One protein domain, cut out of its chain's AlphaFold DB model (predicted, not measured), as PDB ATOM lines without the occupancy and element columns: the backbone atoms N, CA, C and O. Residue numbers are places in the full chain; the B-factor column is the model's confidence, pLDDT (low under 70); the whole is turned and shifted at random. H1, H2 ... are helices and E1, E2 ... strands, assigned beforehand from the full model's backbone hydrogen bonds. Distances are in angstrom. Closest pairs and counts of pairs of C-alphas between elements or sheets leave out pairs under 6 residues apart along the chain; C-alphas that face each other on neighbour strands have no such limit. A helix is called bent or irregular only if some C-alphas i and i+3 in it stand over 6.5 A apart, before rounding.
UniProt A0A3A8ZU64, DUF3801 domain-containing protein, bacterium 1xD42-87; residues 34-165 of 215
ATOM      1  N   LYS A  34     163.175 124.315  71.222       49.62
ATOM      2  CA  LYS A  34     161.866 124.138  70.621       49.62
ATOM      3  C   LYS A  34     160.935 125.110  71.327       49.62
ATOM      4  O   LYS A  34     160.533 124.837  72.457       49.62
ATOM      5  N   GLY A  35     160.706 126.262  70.699       51.81
ATOM      6  CA  GLY A  35     159.998 127.357  71.341       51.81
ATOM      7  C   GLY A  35     158.685 127.741  70.671       51.81
ATOM      8  O   GLY A  35     158.625 127.873  69.447       51.81
ATOM      9  N   LEU A  36     157.648 127.961  71.479       58.25
ATOM     10  CA  LEU A  36     156.445 128.681  71.061       58.25
ATOM     11  C   LEU A  36     156.827 130.157  70.885       58.25
ATOM     12  O   LEU A  36     157.267 130.792  71.839       58.25
ATOM     13  N   CYS A  37     156.706 130.704  69.674       59.66
ATOM     14  CA  CYS A  37     156.897 132.139  69.450       59.66
ATOM     15  C   CYS A  37     155.594 132.862  69.782       59.66
ATOM     16  O   CYS A  37     154.643 132.790  69.005       59.66
ATOM     17  N   LEU A  38     155.533 133.534  70.931       61.53
ATOM     18  CA  LEU A  38     154.302 134.211  71.357       61.53
ATOM     19  C   LEU A  38     154.378 135.729  71.224       61.53
ATOM     20  O   LEU A  38     153.332 136.361  71.173       61.53
ATOM     21  N   LEU A  39     155.568 136.325  71.125       64.75
ATOM     22  CA  LEU A  39     155.713 137.780  71.058       64.75
ATOM     23  C   LEU A  39     156.538 138.181  69.835       64.75
ATOM     24  O   LEU A  39     157.701 137.798  69.710       64.75
ATOM     25  N   LEU A  40     155.913 138.971  68.960       68.25
ATOM     26  CA  LEU A  40     156.562 139.678  67.861       68.25
ATOM     27  C   LEU A  40     156.505 141.178  68.160       68.25
ATOM     28  O   LEU A  40     155.421 141.758  68.215       68.25
ATOM     29  N   VAL A  41     157.664 141.810  68.330       72.44
ATOM     30  CA  VAL A  41     157.769 143.247  68.603       72.44
ATOM     31  C   VAL A  41     158.493 143.910  67.439       72.44
ATOM     32  O   VAL A  41     159.688 143.708  67.251       72.44
ATOM     33  N   LYS A  42     157.772 144.694  66.632       75.75
ATOM     34  CA  LYS A  42     158.365 145.514  65.564       75.75
ATOM     35  C   LYS A  42     158.561 146.932  66.068       75.75
ATOM     36  O   LYS A  42     157.605 147.702  66.141       75.75
ATOM     37  N   THR A  43     159.786 147.273  66.435       74.12
ATOM     38  CA  THR A  43     160.095 148.538  67.110       74.12
ATOM     39  C   THR A  43     161.521 148.967  66.798       74.12
ATOM     40  O   THR A  43     162.368 148.125  66.529       74.12
ATOM     41  N   GLY A  44     161.784 150.276  66.823       74.19
ATOM     42  CA  GLY A  44     163.154 150.794  66.753       74.19
ATOM     43  C   GLY A  44     163.943 150.528  68.038       74.19
ATOM     44  O   GLY A  44     165.155 150.363  67.985       74.19
ATOM     45  N   GLU A  45     163.248 150.421  69.173       80.38
ATOM     46  CA  GLU A  45     163.839 150.241  70.499       80.38
ATOM     47  C   GLU A  45     163.154 149.085  71.234       80.38
ATOM     48  O   GLU A  45     161.923 149.055  71.332       80.38
ATOM     49  N   PHE A  46     163.945 148.132  71.730       83.56
ATOM     50  CA  PHE A  46     163.461 146.975  72.481       83.56
ATOM     51  C   PHE A  46     163.502 147.269  73.980       83.56
ATOM     52  O   PHE A  46     164.565 147.251  74.589       83.56
ATOM     53  N   SER A  47     162.337 147.559  74.557       86.81
ATOM     54  CA  SER A  47     162.189 147.968  75.958       86.81
ATOM     55  C   SER A  47     161.014 147.279  76.650       86.81
ATOM     56  O   SER A  47     160.094 146.787  75.983       86.81
ATOM     57  N   GLU A  48     160.990 147.316  77.987       87.06
ATOM     58  CA  GLU A  48     159.916 146.739  78.810       87.06
ATOM     59  C   GLU A  48     158.529 147.237  78.395       87.06
ATOM     60  O   GLU A  48     157.595 146.448  78.267       87.06
ATOM     61  N   ALA A  49     158.390 148.524  78.068       86.06
ATOM     62  CA  ALA A  49     157.120 149.076  77.606       86.06
ATOM     63  C   ALA A  49     156.643 148.436  76.290       86.06
ATOM     64  O   ALA A  49     155.466 148.085  76.161       86.06
ATOM     65  N   THR A  50     157.547 148.251  75.322       85.06
ATOM     66  CA  THR A  50     157.213 147.637  74.024       85.06
ATOM     67  C   THR A  50     156.884 146.153  74.160       85.06
ATOM     68  O   THR A  50     155.935 145.673  73.533       85.06
ATOM     69  N   VAL A  51     157.601 145.440  75.037       84.81
ATOM     70  CA  VAL A  51     157.315 144.043  75.378       84.81
ATOM     71  C   VAL A  51     155.943 143.949  76.034       84.81
ATOM     72  O   VAL A  51     155.093 143.215  75.541       84.81
ATOM     73  N   MET A  52     155.657 144.749  77.062       86.19
ATOM     74  CA  MET A  52     154.371 144.723  77.769       86.19
ATOM     75  C   MET A  52     153.195 145.123  76.880       86.19
ATOM     76  O   MET A  52     152.095 144.587  77.022       86.19
ATOM     77  N   GLN A  53     153.407 146.010  75.908       83.44
ATOM     78  CA  GLN A  53     152.402 146.307  74.893       83.44
ATOM     79  C   GLN A  53     152.113 145.087  74.006       83.44
ATOM     80  O   GLN A  53     150.945 144.804  73.721       83.44
ATOM     81  N   ALA A  54     153.144 144.344  73.592       78.50
ATOM     82  CA  ALA A  54     152.964 143.093  72.864       78.50
ATOM     83  C   ALA A  54     152.247 142.049  73.736       78.50
ATOM     84  O   ALA A  54     151.242 141.492  73.299       78.50
ATOM     85  N   VAL A  55     152.667 141.879  74.994       79.25
ATOM     86  CA  VAL A  55     152.015 141.009  75.987       79.25
ATOM     87  C   VAL A  55     150.531 141.351  76.122       79.25
ATOM     88  O   VAL A  55     149.691 140.459  76.035       79.25
ATOM     89  N   ARG A  56     150.173 142.636  76.239       81.62
ATOM     90  CA  ARG A  56     148.775 143.085  76.293       81.62
ATOM     91  C   ARG A  56     147.975 142.618  75.080       81.62
ATOM     92  O   ARG A  56     146.841 142.154  75.207       81.62
ATOM     93  N   ASN A  57     148.549 142.780  73.891       74.75
ATOM     94  CA  ASN A  57     147.889 142.425  72.638       74.75
ATOM     95  C   ASN A  57     147.682 140.906  72.511       74.75
ATOM     96  O   ASN A  57     146.661 140.469  71.969       74.75
ATOM     97  N   VAL A  58     148.621 140.123  73.044       71.88
ATOM     98  CA  VAL A  58     148.612 138.656  73.046       71.88
ATOM     99  C   VAL A  58     147.655 138.101  74.094       71.88
ATOM    100  O   VAL A  58     146.738 137.355  73.755       71.88
ATOM    101  N   ALA A  59     147.819 138.506  75.352       70.44
ATOM    102  CA  ALA A  59     147.070 137.977  76.485       70.44
ATOM    103  C   ALA A  59     145.613 138.465  76.525       70.44
ATOM    104  O   ALA A  59     144.729 137.700  76.901       70.44
ATOM    105  N   PHE A  60     145.334 139.709  76.106       66.94
ATOM    106  CA  PHE A  60     144.018 140.328  76.325       66.94
ATOM    107  C   PHE A  60     143.256 140.688  75.052       66.94
ATOM    108  O   PHE A  60     142.026 140.672  75.064       66.94
ATOM    109  N   LYS A  61     143.934 141.015  73.943       58.78
ATOM    110  CA  LYS A  61     143.236 141.464  72.722       58.78
ATOM    111  C   LYS A  61     142.935 140.361  71.708       58.78
ATOM    112  O   LYS A  61     142.299 140.669  70.706       58.78
ATOM    113  N   LYS A  62     143.364 139.107  71.936       51.44
ATOM    114  CA  LYS A  62     143.274 138.015  70.939       51.44
ATOM    115  C   LYS A  62     143.674 138.509  69.543       51.44
ATOM    116  O   LYS A  62     142.971 138.282  68.560       51.44
ATOM    117  N   THR A  63     144.767 139.267  69.458       43.81
ATOM    118  CA  THR A  63     145.259 139.700  68.150       43.81
ATOM    119  C   THR A  63     145.709 138.452  67.393       43.81
ATOM    120  O   THR A  63     146.539 137.691  67.881       43.81
ATOM    121  N   GLY A  64     145.131 138.200  66.216       38.25
ATOM    122  CA  GLY A  64     145.492 137.059  65.359       38.25
ATOM    123  C   GLY A  64     146.951 137.074  64.873       38.25
ATOM    124  O   GLY A  64     147.373 136.153  64.183       38.25
ATOM    125  N   ASP A  65     147.720 138.100  65.250       38.56
ATOM    126  CA  ASP A  65     149.154 138.240  64.994       38.56
ATOM    127  C   ASP A  65     150.036 137.439  65.958       38.56
ATOM    128  O   ASP A  65     151.240 137.307  65.727       38.56
ATOM    129  N   VAL A  66     149.456 136.834  67.001       45.00
ATOM    130  CA  VAL A  66     150.133 135.779  67.758       45.00
ATOM    131  C   VAL A  66     150.136 134.541  66.885       45.00
ATOM    132  O   VAL A  66     149.220 133.718  66.930       45.00
ATOM    133  N   LYS A  67     151.161 134.409  66.042       48.03
ATOM    134  CA  LYS A  67     151.390 133.181  65.286       48.03
ATOM    135  C   LYS A  67     151.820 132.086  66.247       48.03
ATOM    136  O   LYS A  67     152.997 131.764  66.372       48.03
ATOM    137  N   TYR A  68     150.828 131.510  66.918       44.72
ATOM    138  CA  TYR A  68     150.948 130.289  67.684       44.72
ATOM    139  C   TYR A  68     151.342 129.175  66.716       44.72
ATOM    140  O   TYR A  68     150.510 128.514  66.090       44.72
ATOM    141  N   SER A  69     152.643 128.994  66.536       46.62
ATOM    142  CA  SER A  69     153.146 127.851  65.806       46.62
ATOM    143  C   SER A  69     153.077 126.657  66.750       46.62
ATOM    144  O   SER A  69     153.952 126.470  67.589       46.62
ATOM    145  N   LYS A  70     152.043 125.817  66.586       42.75
ATOM    146  CA  LYS A  70     151.987 124.458  67.175       42.75
ATOM    147  C   LYS A  70     153.254 123.652  66.872       42.75
ATOM    148  O   LYS A  70     153.594 122.709  67.583       42.75
ATOM    149  N   ASN A  71     153.937 124.031  65.795       46.12
ATOM    150  CA  ASN A  71     155.194 123.462  65.368       46.12
ATOM    151  C   ASN A  71     156.337 124.241  66.013       46.12
ATOM    152  O   ASN A  71     156.462 125.450  65.833       46.12
ATOM    153  N   ASN A  72     157.192 123.534  66.744       52.75
ATOM    154  CA  ASN A  72     158.395 124.126  67.312       52.75
ATOM    155  C   ASN A  72     159.229 124.782  66.210       52.75
ATOM    156  O   ASN A  72     159.638 124.104  65.263       52.75
ATOM    157  N   ILE A  73     159.480 126.082  66.342       59.66
ATOM    158  CA  ILE A  73     160.362 126.788  65.421       59.66
ATOM    159  C   ILE A  73     161.796 126.399  65.773       59.66
ATOM    160  O   ILE A  73     162.222 126.510  66.921       59.66
ATOM    161  N   ASP A  74     162.523 125.896  64.779       63.38
ATOM    162  CA  ASP A  74     163.929 125.552  64.928       63.38
ATOM    163  C   ASP A  74     164.768 126.832  64.859       63.38
ATOM    164  O   ASP A  74     165.054 127.376  63.786       63.38
ATOM    165  N   ILE A  75     165.145 127.312  66.038       66.94
ATOM    166  CA  ILE A  75     165.999 128.479  66.228       66.94
ATOM    167  C   ILE A  75     167.323 128.357  65.453       66.94
ATOM    168  O   ILE A  75     167.808 129.357  64.921       66.94
ATOM    169  N   GLU A  76     167.910 127.164  65.327       67.62
ATOM    170  CA  GLU A  76     169.165 127.007  64.585       67.62
ATOM    171  C   GLU A  76     168.967 127.239  63.088       67.62
ATOM    172  O   GLU A  76     169.828 127.833  62.437       67.62
ATOM    173  N   LYS A  77     167.824 126.817  62.535       67.62
ATOM    174  CA  LYS A  77     167.471 127.107  61.138       67.62
ATOM    175  C   LYS A  77     167.243 128.595  60.909       67.62
ATOM    176  O   LYS A  77     167.694 129.108  59.890       67.62
ATOM    177  N   LEU A  78     166.611 129.292  61.858       67.81
ATOM    178  CA  LEU A  78     166.466 130.748  61.779       67.81
ATOM    179  C   LEU A  78     167.829 131.440  61.748       67.81
ATOM    180  O   LEU A  78     168.067 132.269  60.876       67.81
ATOM    181  N   ARG A  79     168.763 131.047  62.620       68.00
ATOM    182  CA  ARG A  79     170.119 131.625  62.642       68.00
ATOM    183  C   ARG A  79     170.893 131.354  61.351       68.00
ATOM    184  O   ARG A  79     171.599 132.231  60.863       68.00
ATOM    185  N   LYS A  80     170.714 130.176  60.746       73.12
ATOM    186  CA  LYS A  80     171.317 129.825  59.445       73.12
ATOM    187  C   LYS A  80     170.817 130.685  58.278       73.12
ATOM    188  O   LYS A  80     171.473 130.697  57.244       73.12
ATOM    189  N   SER A  81     169.707 131.416  58.428       69.56
ATOM    190  CA  SER A  81     169.230 132.358  57.402       69.56
ATOM    191  C   SER A  81     170.124 133.595  57.230       69.56
ATOM    192  O   SER A  81     169.961 134.318  56.251       69.56
ATOM    193  N   GLY A  82     171.043 133.851  58.171       71.38
ATOM    194  CA  GLY A  82     172.000 134.960  58.119       71.38
ATOM    195  C   GLY A  82     171.439 136.334  58.501       71.38
ATOM    196  O   GLY A  82     172.211 137.272  58.619       71.38
ATOM    197  N   ASN A  83     170.128 136.456  58.732       77.44
ATOM    198  CA  ASN A  83     169.476 137.728  59.079       77.44
ATOM    199  C   ASN A  83     168.828 137.713  60.472       77.44
ATOM    200  O   ASN A  83     168.155 138.664  60.851       77.44
ATOM    201  N   VAL A  84     168.995 136.618  61.223       79.38
ATOM    202  CA  VAL A  84     168.395 136.441  62.548       79.38
ATOM    203  C   VAL A  84     169.480 136.182  63.583       79.38
ATOM    204  O   VAL A  84     170.196 135.177  63.518       79.38
ATOM    205  N   TYR A  85     169.562 137.063  64.575       83.50
ATOM    206  CA  TYR A  85     170.587 137.049  65.614       83.50
ATOM    207  C   TYR A  85     169.973 136.860  66.999       83.50
ATOM    208  O   TYR A  85     168.801 137.156  67.214       83.50
ATOM    209  N   LYS A  86     170.769 136.356  67.947       85.25
ATOM    210  CA  LYS A  86     170.348 136.265  69.352       85.25
ATOM    211  C   LYS A  86     170.414 137.660  69.966       85.25
ATOM    212  O   LYS A  86     171.432 138.326  69.807       85.25
ATOM    213  N   VAL A  87     169.357 138.070  70.666       85.31
ATOM    214  CA  VAL A  87     169.391 139.281  71.497       85.31
ATOM    215  C   VAL A  87     170.357 139.042  72.657       85.31
ATOM    216  O   VAL A  87     170.413 137.940  73.210       85.31
ATOM    217  N   GLU A  88     171.148 140.055  72.999       85.38
ATOM    218  CA  GLU A  88     172.079 139.984  74.122       85.38
ATOM    219  C   GLU A  88     171.327 139.766  75.443       85.38
ATOM    220  O   GLU A  88     170.269 140.351  75.665       85.38
ATOM    221  N   ASP A  89     171.868 138.923  76.327       81.69
ATOM    222  CA  ASP A  89     171.174 138.525  77.559       81.69
ATOM    223  C   ASP A  89     170.969 139.709  78.529       81.69
ATOM    224  O   ASP A  89     169.984 139.731  79.263       81.69
ATOM    225  N   SER A  90     171.858 140.709  78.500       82.56
ATOM    226  CA  SER A  90     171.749 141.964  79.262       82.56
ATOM    227  C   SER A  90     170.534 142.790  78.822       82.56
ATOM    228  O   SER A  90     169.659 143.089  79.633       82.56
ATOM    229  N   ILE A  91     170.440 143.066  77.518       84.56
ATOM    230  CA  ILE A  91     169.333 143.786  76.876       84.56
ATOM    231  C   ILE A  91     168.022 143.016  77.065       84.56
ATOM    232  O   ILE A  91     166.978 143.601  77.343       84.56
ATOM    233  N   LEU A  92     168.069 141.690  76.935       84.88
ATOM    234  CA  LEU A  92     166.905 140.835  77.120       84.88
ATOM    235  C   LEU A  92     166.380 140.895  78.557       84.88
ATOM    236  O   LEU A  92     165.177 141.030  78.747       84.88
ATOM    237  N   ALA A  93     167.257 140.810  79.559       83.00
ATOM    238  CA  ALA A  93     166.851 140.885  80.958       83.00
ATOM    239  C   ALA A  93     166.197 142.236  81.290       83.00
ATOM    240  O   ALA A  93     165.166 142.271  81.962       83.00
ATOM    241  N   GLU A  94     166.756 143.333  80.775       86.06
ATOM    242  CA  GLU A  94     166.201 144.675  80.949       86.06
ATOM    243  C   GLU A  94     164.837 144.824  80.260       86.06
ATOM    244  O   GLU A  94     163.862 145.234  80.887       86.06
ATOM    245  N   ALA A  95     164.735 144.428  78.989       85.94
ATOM    246  CA  ALA A  95     163.502 144.549  78.219       85.94
ATOM    247  C   ALA A  95     162.388 143.605  78.700       85.94
ATOM    248  O   ALA A  95     161.214 143.872  78.461       85.94
ATOM    249  N   MET A  96     162.718 142.498  79.364       85.31
ATOM    250  CA  MET A  96     161.712 141.564  79.877       85.31
ATOM    251  C   MET A  96     161.205 141.950  81.265       85.31
ATOM    252  O   MET A  96     160.061 141.623  81.574       85.31
ATOM    253  N   GLY A  97     161.995 142.668  82.072       86.94
ATOM    254  CA  GLY A  97     161.546 143.340  83.297       86.94
ATOM    255  C   GLY A  97     160.586 142.511  84.163       86.94
ATOM    256  O   GLY A  97     160.916 141.406  84.600       86.94
ATOM    257  N   ALA A  98     159.368 143.017  84.384       81.31
ATOM    258  CA  ALA A  98     158.332 142.341  85.174       81.31
ATOM    259  C   ALA A  98     157.937 140.955  84.627       81.31
ATOM    260  O   ALA A  98     157.554 140.064  85.386       81.31
ATOM    261  N   PHE A  99     158.062 140.731  83.321       83.38
ATOM    262  CA  PHE A  99     157.745 139.444  82.714       83.38
ATOM    263  C   PHE A  99     158.820 138.386  82.986       83.38
ATOM    264  O   PHE A  99     158.483 137.214  83.163       83.38
ATOM    265  N   ASP A 100     160.091 138.777  83.124       87.50
ATOM    266  CA  ASP A 100     161.162 137.861  83.535       87.50
ATOM    267  C   ASP A 100     160.921 137.296  84.948       87.50
ATOM    268  O   ASP A 100     161.140 136.108  85.200       87.50
ATOM    269  N   ILE A 101     160.387 138.120  85.856       87.06
ATOM    270  CA  ILE A 101     160.021 137.714  87.222       87.06
ATOM    271  C   ILE A 101     158.960 136.608  87.187       87.06
ATOM    272  O   ILE A 101     159.118 135.570  87.838       87.06
ATOM    273  N   GLN A 102     157.907 136.794  86.389       86.81
ATOM    274  CA  GLN A 102     156.839 135.802  86.258       86.81
ATOM    275  C   GLN A 102     157.325 134.531  85.555       86.81
ATOM    276  O   GLN A 102     157.024 133.425  86.003       86.81
ATOM    277  N   CYS A 103     158.164 134.653  84.523       85.44
ATOM    278  CA  CYS A 103     158.780 133.491  83.885       85.44
ATOM    279  C   CYS A 103     159.594 132.656  84.885       85.44
ATOM    280  O   CYS A 103     159.443 131.436  84.933       85.44
ATOM    281  N   LYS A 104     160.395 133.302  85.744       87.69
ATOM    282  CA  LYS A 104     161.161 132.627  86.805       87.69
ATOM    283  C   LYS A 104     160.259 131.931  87.824       87.69
ATOM    284  O   LYS A 104     160.537 130.785  88.171       87.69
ATOM    285  N   LYS A 105     159.174 132.580  88.261       87.44
ATOM    286  CA  LYS A 105     158.179 132.010  89.193       87.44
ATOM    287  C   LYS A 105     157.564 130.717  88.651       87.44
ATOM    288  O   LYS A 105     157.441 129.744  89.390       87.44
ATOM    289  N   TYR A 106     157.226 130.698  87.364       84.94
ATOM    290  CA  TYR A 106     156.601 129.551  86.699       84.94
ATOM    291  C   TYR A 106     157.604 128.561  86.079       84.94
ATOM    292  O   TYR A 106     157.200 127.570  85.475       84.94
ATOM    293  N   GLY A 107     158.914 128.798  86.218       84.44
ATOM    294  CA  GLY A 107     159.954 127.953  85.624       84.44
ATOM    295  C   GLY A 107     159.976 127.975  84.089       84.44
ATOM    296  O   GLY A 107     160.511 127.056  83.465       84.44
ATOM    297  N   ILE A 108     159.398 129.011  83.479       84.44
ATOM    298  CA  ILE A 108     159.335 129.202  82.032       84.44
ATOM    299  C   ILE A 108     160.688 129.723  81.556       84.44
ATOM    300  O   ILE A 108     161.183 130.752  82.015       84.44
ATOM    301  N   LYS A 109     161.278 129.022  80.590       85.25
ATOM    302  CA  LYS A 109     162.491 129.472  79.906       85.25
ATOM    303  C   LYS A 109     162.118 130.134  78.597       85.25
ATOM    304  O   LYS A 109     161.171 129.713  77.936       85.25
ATOM    305  N   TYR A 110     162.879 131.139  78.198       84.94
ATOM    306  CA  TYR A 110     162.670 131.810  76.928       84.94
ATOM    307  C   TYR A 110     163.993 132.287  76.328       84.94
ATOM    308  O   TYR A 110     165.015 132.386  77.004       84.94
ATOM    309  N   SER A 111     163.963 132.570  75.032       83.25
ATOM    310  CA  SER A 111     165.059 133.171  74.280       83.25
ATOM    311  C   SER A 111     164.496 134.198  73.309       83.25
ATOM    312  O   SER A 111     163.393 134.017  72.795       83.25
ATOM    313  N   ALA A 112     165.235 135.272  73.056       84.88
ATOM    314  CA  ALA A 112     164.826 136.291  72.101       84.88
ATOM    315  C   ALA A 112     165.789 136.363  70.920       84.88
ATOM    316  O   ALA A 112     167.010 136.264  71.075       84.88
ATOM    317  N   MET A 113     165.214 136.565  69.741       83.94
ATOM    318  CA  MET A 113     165.929 136.788  68.496       83.94
ATOM    319  C   MET A 113     165.535 138.122  67.880       83.94
ATOM    320  O   MET A 113     164.411 138.578  68.064       83.94
ATOM    321  N   ILE A 114     166.442 138.707  67.112       84.94
ATOM    322  CA  ILE A 114     166.220 139.906  66.309       84.94
ATOM    323  C   ILE A 114     166.368 139.544  64.829       84.94
ATOM    324  O   ILE A 114     167.366 138.942  64.439       84.94
ATOM    325  N   ASP A 115     165.357 139.866  64.022       82.62
ATOM    326  CA  ASP A 115     165.390 139.779  62.559       82.62
ATOM    327  C   ASP A 115     165.710 141.158  61.970       82.62
ATOM    328  O   ASP A 115     164.993 142.134  62.224       82.62
ATOM    329  N   THR A 116     166.796 141.208  61.195       82.44
ATOM    330  CA  THR A 116     167.348 142.412  60.566       82.44
ATOM    331  C   THR A 116     167.288 142.371  59.037       82.44
ATOM    332  O   THR A 116     167.939 143.164  58.367       82.44
ATOM    333  N   LYS A 117     166.479 141.490  58.435       78.38
ATOM    334  CA  LYS A 117     166.406 141.302  56.970       78.38
ATOM    335  C   LYS A 117     166.153 142.581  56.155       78.38
ATOM    336  O   LYS A 117     166.527 142.654  54.986       78.38
ATOM    337  N   ASP A 118     165.479 143.557  56.750       78.06
ATOM    338  CA  ASP A 118     165.133 144.831  56.114       78.06
ATOM    339  C   ASP A 118     166.110 145.972  56.462       78.06
ATOM    340  O   ASP A 118     165.831 147.131  56.153       78.06
ATOM    341  N   GLU A 119     167.238 145.661  57.105       76.44
ATOM    342  CA  GLU A 119     168.267 146.629  57.484       76.44
ATOM    343  C   GLU A 119     168.771 147.402  56.254       76.44
ATOM    344  O   GLU A 119     169.017 146.839  55.186       76.44
ATOM    345  N   GLY A 120     168.863 148.729  56.384       73.88
ATOM    346  CA  GLY A 120     169.216 149.636  55.285       73.88
ATOM    347  C   GLY A 120     168.033 150.182  54.473       73.88
ATOM    348  O   GLY A 120     168.239 151.031  53.606       73.88
ATOM    349  N   LYS A 121     166.790 149.764  54.750       83.31
ATOM    350  CA  LYS A 121     165.585 150.389  54.174       83.31
ATOM    351  C   LYS A 121     165.164 151.638  54.971       83.31
ATOM    352  O   LYS A 121     165.335 151.655  56.188       83.31
ATOM    353  N   PRO A 122     164.564 152.659  54.326       74.88
ATOM    354  CA  PRO A 122     164.193 153.917  54.988       74.88
ATOM    355  C   PRO A 122     163.181 153.748  56.135       74.88
ATOM    356  O   PRO A 122     163.240 154.494  57.104       74.88
ATOM    357  N   ASP A 123     162.321 152.726  56.069       78.12
ATOM    358  CA  ASP A 123     161.324 152.412  57.106       78.12
ATOM    359  C   ASP A 123     161.721 151.207  57.978       78.12
ATOM    360  O   ASP A 123     160.868 150.529  58.559       78.12
ATOM    361  N   TYR A 124     163.016 150.887  58.032       77.00
ATOM    362  CA  TYR A 124     163.501 149.719  58.756       77.00
ATOM    363  C   TYR A 124     163.168 149.794  60.250       77.00
ATOM    364  O   TYR A 124     163.507 150.753  60.947       77.00
ATOM    365  N   LYS A 125     162.538 148.729  60.750       78.56
ATOM    366  CA  LYS A 125     162.384 148.459  62.180       78.56
ATOM    367  C   LYS A 125     162.759 147.005  62.444       78.56
ATOM    368  O   LYS A 125     162.144 146.127  61.825       78.56
ATOM    369  N   PRO A 126     163.710 146.734  63.352       79.31
ATOM    370  CA  PRO A 126     164.021 145.367  63.724       79.31
ATOM    371  C   PRO A 126     162.782 144.667  64.287       79.31
ATOM    372  O   PRO A 126     161.932 145.270  64.954       79.31
ATOM    373  N   SER A 127     162.669 143.377  63.980       80.88
ATOM    374  CA  SER A 127     161.600 142.529  64.502       80.88
ATOM    375  C   SER A 127     162.166 141.613  65.579       80.88
ATOM    376  O   SER A 127     162.955 140.717  65.285       80.88
ATOM    377  N   TYR A 128     161.752 141.822  66.823       82.31
ATOM    378  CA  TYR A 128     162.134 140.982  67.952       82.31
ATOM    379  C   TYR A 128     161.130 139.838  68.111       82.31
ATOM    380  O   TYR A 128     159.919 140.059  68.113       82.31
ATOM    381  N   MET A 129     161.636 138.616  68.238       79.06
ATOM    382  CA  MET A 129     160.871 137.377  68.366       79.06
ATOM    383  C   MET A 129     161.246 136.688  69.675       79.06
ATOM    384  O   MET A 129     162.409 136.327  69.856       79.06
ATOM    385  N   ILE A 130     160.281 136.479  70.569       82.19
ATOM    386  CA  ILE A 130     160.507 135.784  71.845       82.19
ATOM    387  C   ILE A 130     159.935 134.368  71.761       82.19
ATOM    388  O   ILE A 130     158.738 134.170  71.530       82.19
ATOM    389  N   PHE A 131     160.811 133.392  71.973       79.19
ATOM    390  CA  PHE A 131     160.547 131.961  71.923       79.19
ATOM    391  C   PHE A 131     160.561 131.373  73.329       79.19
ATOM    392  O   PHE A 131     161.569 131.472  74.025       79.19
ATOM    393  N   PHE A 132     159.481 130.706  73.722       78.88
ATOM    394  CA  PHE A 132     159.335 130.070  75.032       78.88
ATOM    395  C   PHE A 132     159.643 128.580  74.961       78.88
ATOM    396  O   PHE A 132     158.985 127.870  74.205       78.88
ATOM    397  N   GLU A 133     160.600 128.088  75.747       75.81
ATOM    398  CA  GLU A 133     160.907 126.659  75.813       75.81
ATOM    399  C   GLU A 133     159.804 125.919  76.578       75.81
ATOM    400  O   GLU A 133     159.636 126.106  77.782       75.81
ATOM    401  N   GLY A 134     159.069 125.042  75.898       66.00
ATOM    402  CA  GLY A 134     158.034 124.234  76.542       66.00
ATOM    403  C   GLY A 134     156.814 124.008  75.663       66.00
ATOM    404  O   GLY A 134     156.696 124.558  74.572       66.00
ATOM    405  N   LYS A 135     155.914 123.146  76.140       61.53
ATOM    406  CA  LYS A 135     154.650 122.815  75.462       61.53
ATOM    407  C   LYS A 135     153.412 123.309  76.213       61.53
ATOM    408  O   LYS A 135     152.311 123.097  75.720       61.53
ATOM    409  N   ASP A 136     153.587 123.906  77.392       72.19
ATOM    410  CA  ASP A 136     152.472 124.358  78.225       72.19
ATOM    411  C   ASP A 136     152.124 125.811  77.898       72.19
ATOM    412  O   ASP A 136     152.617 126.765  78.498       72.19
ATOM    413  N   ASP A 137     151.313 125.967  76.860       72.25
ATOM    414  CA  ASP A 137     150.840 127.255  76.380       72.25
ATOM    415  C   ASP A 137     149.962 127.989  77.390       72.25
ATOM    416  O   ASP A 137     150.044 129.212  77.493       72.25
ATOM    417  N   LYS A 138     149.148 127.258  78.153       76.94
ATOM    418  CA  LYS A 138     148.278 127.826  79.184       76.94
ATOM    419  C   LYS A 138     149.099 128.497  80.270       76.94
ATOM    420  O   LYS A 138     148.819 129.650  80.591       76.94
ATOM    421  N   LEU A 139     150.134 127.818  80.758       82.25
ATOM    422  CA  LEU A 139     151.026 128.366  81.776       82.25
ATOM    423  C   LEU A 139     151.742 129.629  81.281       82.25
ATOM    424  O   LEU A 139     151.858 130.611  82.010       82.25
ATOM    425  N   ILE A 140     152.185 129.638  80.020       79.56
ATOM    426  CA  ILE A 140     152.844 130.816  79.446       79.56
ATOM    427  C   ILE A 140     151.859 131.984  79.300       79.56
ATOM    428  O   ILE A 140     152.205 133.120  79.614       79.56
ATOM    429  N   MET A 141     150.623 131.723  78.870       79.69
ATOM    430  CA  MET A 141     149.582 132.751  78.765       79.69
ATOM    431  C   MET A 141     149.178 133.321  80.129       79.69
ATOM    432  O   MET A 141     148.936 134.524  80.236       79.69
ATOM    433  N   GLU A 142     149.138 132.490  81.168       84.44
ATOM    434  CA  GLU A 142     148.895 132.924  82.546       84.44
ATOM    435  C   GLU A 142     150.030 133.822  83.054       84.44
ATOM    436  O   GLU A 142     149.773 134.934  83.517       84.44
ATOM    437  N   ALA A 143     151.288 133.419  82.848       85.75
ATOM    438  CA  ALA A 143     152.453 134.233  83.196       85.75
ATOM    439  C   ALA A 143     152.469 135.587  82.458       85.75
ATOM    440  O   ALA A 143     152.797 136.618  83.048       85.75
ATOM    441  N   LEU A 144     152.085 135.599  81.176       84.62
ATOM    442  CA  LEU A 144     151.943 136.817  80.369       84.62
ATOM    443  C   LEU A 144     150.869 137.753  80.948       84.62
ATOM    444  O   LEU A 144     151.094 138.959  81.071       84.62
ATOM    445  N   ALA A 145     149.709 137.211  81.323       84.75
ATOM    446  CA  ALA A 145     148.623 137.993  81.903       84.75
ATOM    447  C   ALA A 145     149.004 138.582  83.273       84.75
ATOM    448  O   ALA A 145     148.782 139.773  83.505       84.75
ATOM    449  N   GLU A 146     149.611 137.782  84.155       87.75
ATOM    450  CA  GLU A 146     150.071 138.235  85.474       87.75
ATOM    451  C   GLU A 146     151.120 139.342  85.368       87.75
ATOM    452  O   GLU A 146     150.997 140.370  86.037       87.75
ATOM    453  N   ALA A 147     152.106 139.175  84.483       87.38
ATOM    454  CA  ALA A 147     153.158 140.166  84.290       87.38
ATOM    455  C   ALA A 147     152.608 141.516  83.826       87.38
ATOM    456  O   ALA A 147     153.039 142.559  84.314       87.38
ATOM    457  N   TYR A 148     151.622 141.509  82.926       86.62
ATOM    458  CA  TYR A 148     150.995 142.745  82.466       86.62
ATOM    459  C   TYR A 148     150.239 143.464  83.593       86.62
ATOM    460  O   TYR A 148     150.338 144.685  83.729       86.62
ATOM    461  N   VAL A 149     149.507 142.723  84.432       87.06
ATOM    462  CA  VAL A 149     148.788 143.293  85.584       87.06
ATOM    463  C   VAL A 149     149.761 143.913  86.589       87.06
ATOM    464  O   VAL A 149     149.491 144.990  87.127       87.06
ATOM    465  N   GLU A 150     150.884 143.254  86.858       86.50
ATOM    466  CA  GLU A 150     151.914 143.769  87.761       86.50
ATOM    467  C   GLU A 150     152.613 145.007  87.192       86.50
ATOM    468  O   GLU A 150     152.733 146.022  87.881       86.50
ATOM    469  N   TYR A 151     152.958 144.978  85.905       87.00
ATOM    470  CA  TYR A 151     153.494 146.132  85.192       87.00
ATOM    471  C   TYR A 151     152.548 147.343  85.266       87.00
ATOM    472  O   TYR A 151     152.981 148.442  85.615       87.00
ATOM    473  N   GLU A 152     151.242 147.168  85.032       86.25
ATOM    474  CA  GLU A 152     150.274 148.268  85.157       86.25
ATOM    475  C   GLU A 152     150.202 148.839  86.578       86.25
ATOM    476  O   GLU A 152     150.059 150.053  86.747       86.25
ATOM    477  N   LYS A 153     150.292 147.991  87.610       85.31
ATOM    478  CA  LYS A 153     150.332 148.453  89.005       85.31
ATOM    479  C   LYS A 153     151.579 149.296  89.257       85.31
ATOM    480  O   LYS A 153     151.460 150.384  89.816       85.31
ATOM    481  N   HIS A 154     152.745 148.837  88.809       82.50
ATOM    482  CA  HIS A 154     154.000 149.573  88.967       82.50
ATOM    483  C   HIS A 154     153.980 150.909  88.222       82.50
ATOM    484  O   HIS A 154     154.411 151.917  88.780       82.50
ATOM    485  N   GLN A 155     153.409 150.956  87.017       81.75
ATOM    486  CA  GLN A 155     153.281 152.206  86.266       81.75
ATOM    487  C   GLN A 155     152.324 153.199  86.933       81.75
ATOM    488  O   GLN A 155     152.623 154.389  86.987       81.75
ATOM    489  N   LYS A 156     151.213 152.732  87.516       73.62
ATOM    490  CA  LYS A 156     150.303 153.594  88.292       73.62
ATOM    491  C   LYS A 156     150.983 154.174  89.532       73.62
ATOM    492  O   LYS A 156     150.811 155.351  89.819       73.62
ATOM    493  N   VAL A 157     151.776 153.374  90.247       73.06
ATOM    494  CA  VAL A 157     152.532 153.844  91.419       73.06
ATOM    495  C   VAL A 157     153.610 154.855  91.018       73.06
ATOM    496  O   VAL A 157     153.737 155.884  91.678       73.06
ATOM    497  N   LYS A 158     154.343 154.614  89.921       72.81
ATOM    498  CA  LYS A 158     155.332 155.567  89.386       72.81
ATOM    499  C   LYS A 158     154.692 156.895  88.982       72.81
ATOM    500  O   LYS A 158     155.195 157.934  89.384       72.81
ATOM    501  N   ALA A 159     153.554 156.863  88.289       70.88
ATOM    502  CA  ALA A 159     152.832 158.074  87.901       70.88
ATOM    503  C   ALA A 159     152.386 158.910  89.117       70.88
ATOM    504  O   ALA A 159     152.513 160.128  89.106       70.88
ATOM    505  N   ILE A 160     151.924 158.260  90.193       67.56
ATOM    506  CA  ILE A 160     151.570 158.949  91.447       67.56
ATOM    507  C   ILE A 160     152.819 159.540  92.120       67.56
ATOM    508  O   ILE A 160     152.766 160.644  92.651       67.56
ATOM    509  N   ALA A 161     153.948 158.828  92.109       64.69
ATOM    510  CA  ALA A 161     155.193 159.322  92.690       64.69
ATOM    511  C   ALA A 161     155.765 160.522  91.912       64.69
ATOM    512  O   ALA A 161     156.227 161.480  92.528       64.69
ATOM    513  N   GLU A 162     155.696 160.506  90.580       60.22
ATOM    514  CA  GLU A 162     156.132 161.620  89.728       60.22
ATOM    515  C   GLU A 162     155.261 162.871  89.915       60.22
ATOM    516  O   GLU A 162     155.806 163.967  89.998       60.22
ATOM    517  N   ASP A 163     153.946 162.720  90.106       57.41
ATOM    518  CA  ASP A 163     153.015 163.835  90.366       57.41
ATOM    519  C   ASP A 163     153.229 164.481  91.758       57.41
ATOM    520  O   ASP A 163     152.973 165.664  91.978       57.41
ATOM    521  N   VAL A 164     153.777 163.721  92.715       57.09
ATOM    522  CA  VAL A 164     154.144 164.212  94.059       57.09
ATOM    523  C   VAL A 164     155.556 164.821  94.090       57.09
ATOM    524  O   VAL A 164     155.927 165.487  95.060       57.09
ATOM    525  N   THR A 165     156.354 164.651  93.031       46.62
ATOM    526  CA  THR A 165     157.717 165.188  92.962       46.62
ATOM    527  C   THR A 165     157.693 166.568  92.291       46.62
ATOM    528  O   THR A 165     157.501 166.645  91.079       46.62
TER     529      THR A 165
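AT A GLANCE: This is residues 34 to 165 of the 215 residues of the protein "DUF3801 domain-containing protein" of bacterium 1xD42-87 (UniProt A0A3A8ZU64). A strongly twisted sheet of four strands has H1 and H3 over one face, and the long helix H4 crosses those two helices and sticks out beyond them with residues 156 to 164. The short helix H2 lies away from the other helices, by E2 and E3, and the long stretch between H1 and H2 is tied to E1 by a short pairing at residues 73 to 74. The printed part has 132 residues, with four named helices and four named strands in the chain order E1 H1 H2 E2 H3 E3 E4 H4. The sheet's order is E1 E4 E3 E2, antiparallel throughout, and the class is mixed, helices and strands. The whole is compact, with a radius of gyration of the C-alphas of 15.4 A and spans of 51 by 38 by 28 A.

IN THESE COORDINATES: In the sheet, E1 is residues 34 to 42, 22.2 A long, from C-alpha 34 at (161.866, 124.138, 70.621), and it bends by 60 degrees at residue 38. E4 is residues 127 to 133, 19.5 A; E3 is residues 109 to 115, 20.4 A; E2 is residues 84 to 86, 7.1 A. H1 is residues 48 to 59, 15.7 A, and H2 is residues 75 to 80, 8.7 A. H3 is residues 89 to 105, 18.6 A; it is irregular, with C-alphas 95 and 98 8.9 A apart, and has a kink of 96 degrees near residue 98. H4 is residues 137 to 164, 41.1 A, ending with C-alpha 164 at (154.144, 164.212, 94.059).

HOW THE PARTS SIT: E1 and E4 are antiparallel, with N 41 and O 128 2.9 A apart, within hydrogen-bond range. E3 and E4 form a hairpin, with N 113 and O 129 at 2.8 A. E2 is an edge strand beside E3, with N 85 and O 114 at 2.9 A. H1 and H3 are on the same face, at heights over the sheet of 7.7 A and 9.9 A. H1 runs across E1 at 69 degrees on the local plane. H1 and H3 touch at a steep tilt of 44 degrees, closest at the C-alphas of Glu 48 and Ala 95, 4.2 A. H4 touches H3 with residues 140 to 151 alone, closest at the C-alphas of Phe 99 and Ala 147, 4.9 A. H4 touches H1 too, closest at the C-alphas of Ala 59 and Ala 145, 5.6 A, and only grazes the sheet with residues 137 to 144. H2 is on the sheet, and apart from H1, H3 and H4. Every O i to N i+4 pair is within hydrogen-bond range in H1, H2 and H4; in H3, 10 of 13 are.

THE WHOLE: The farthest C-alphas, of Lys 80 and Val 164, are 51.7 A apart. The printed part has no cut. The links H1 to H2 and E3 to E4 are long. Mean pLDDT of the printed part is 74.8, with 36 residues under 70, among them residues 34 to 40, 60 to 79 and 160 to 165.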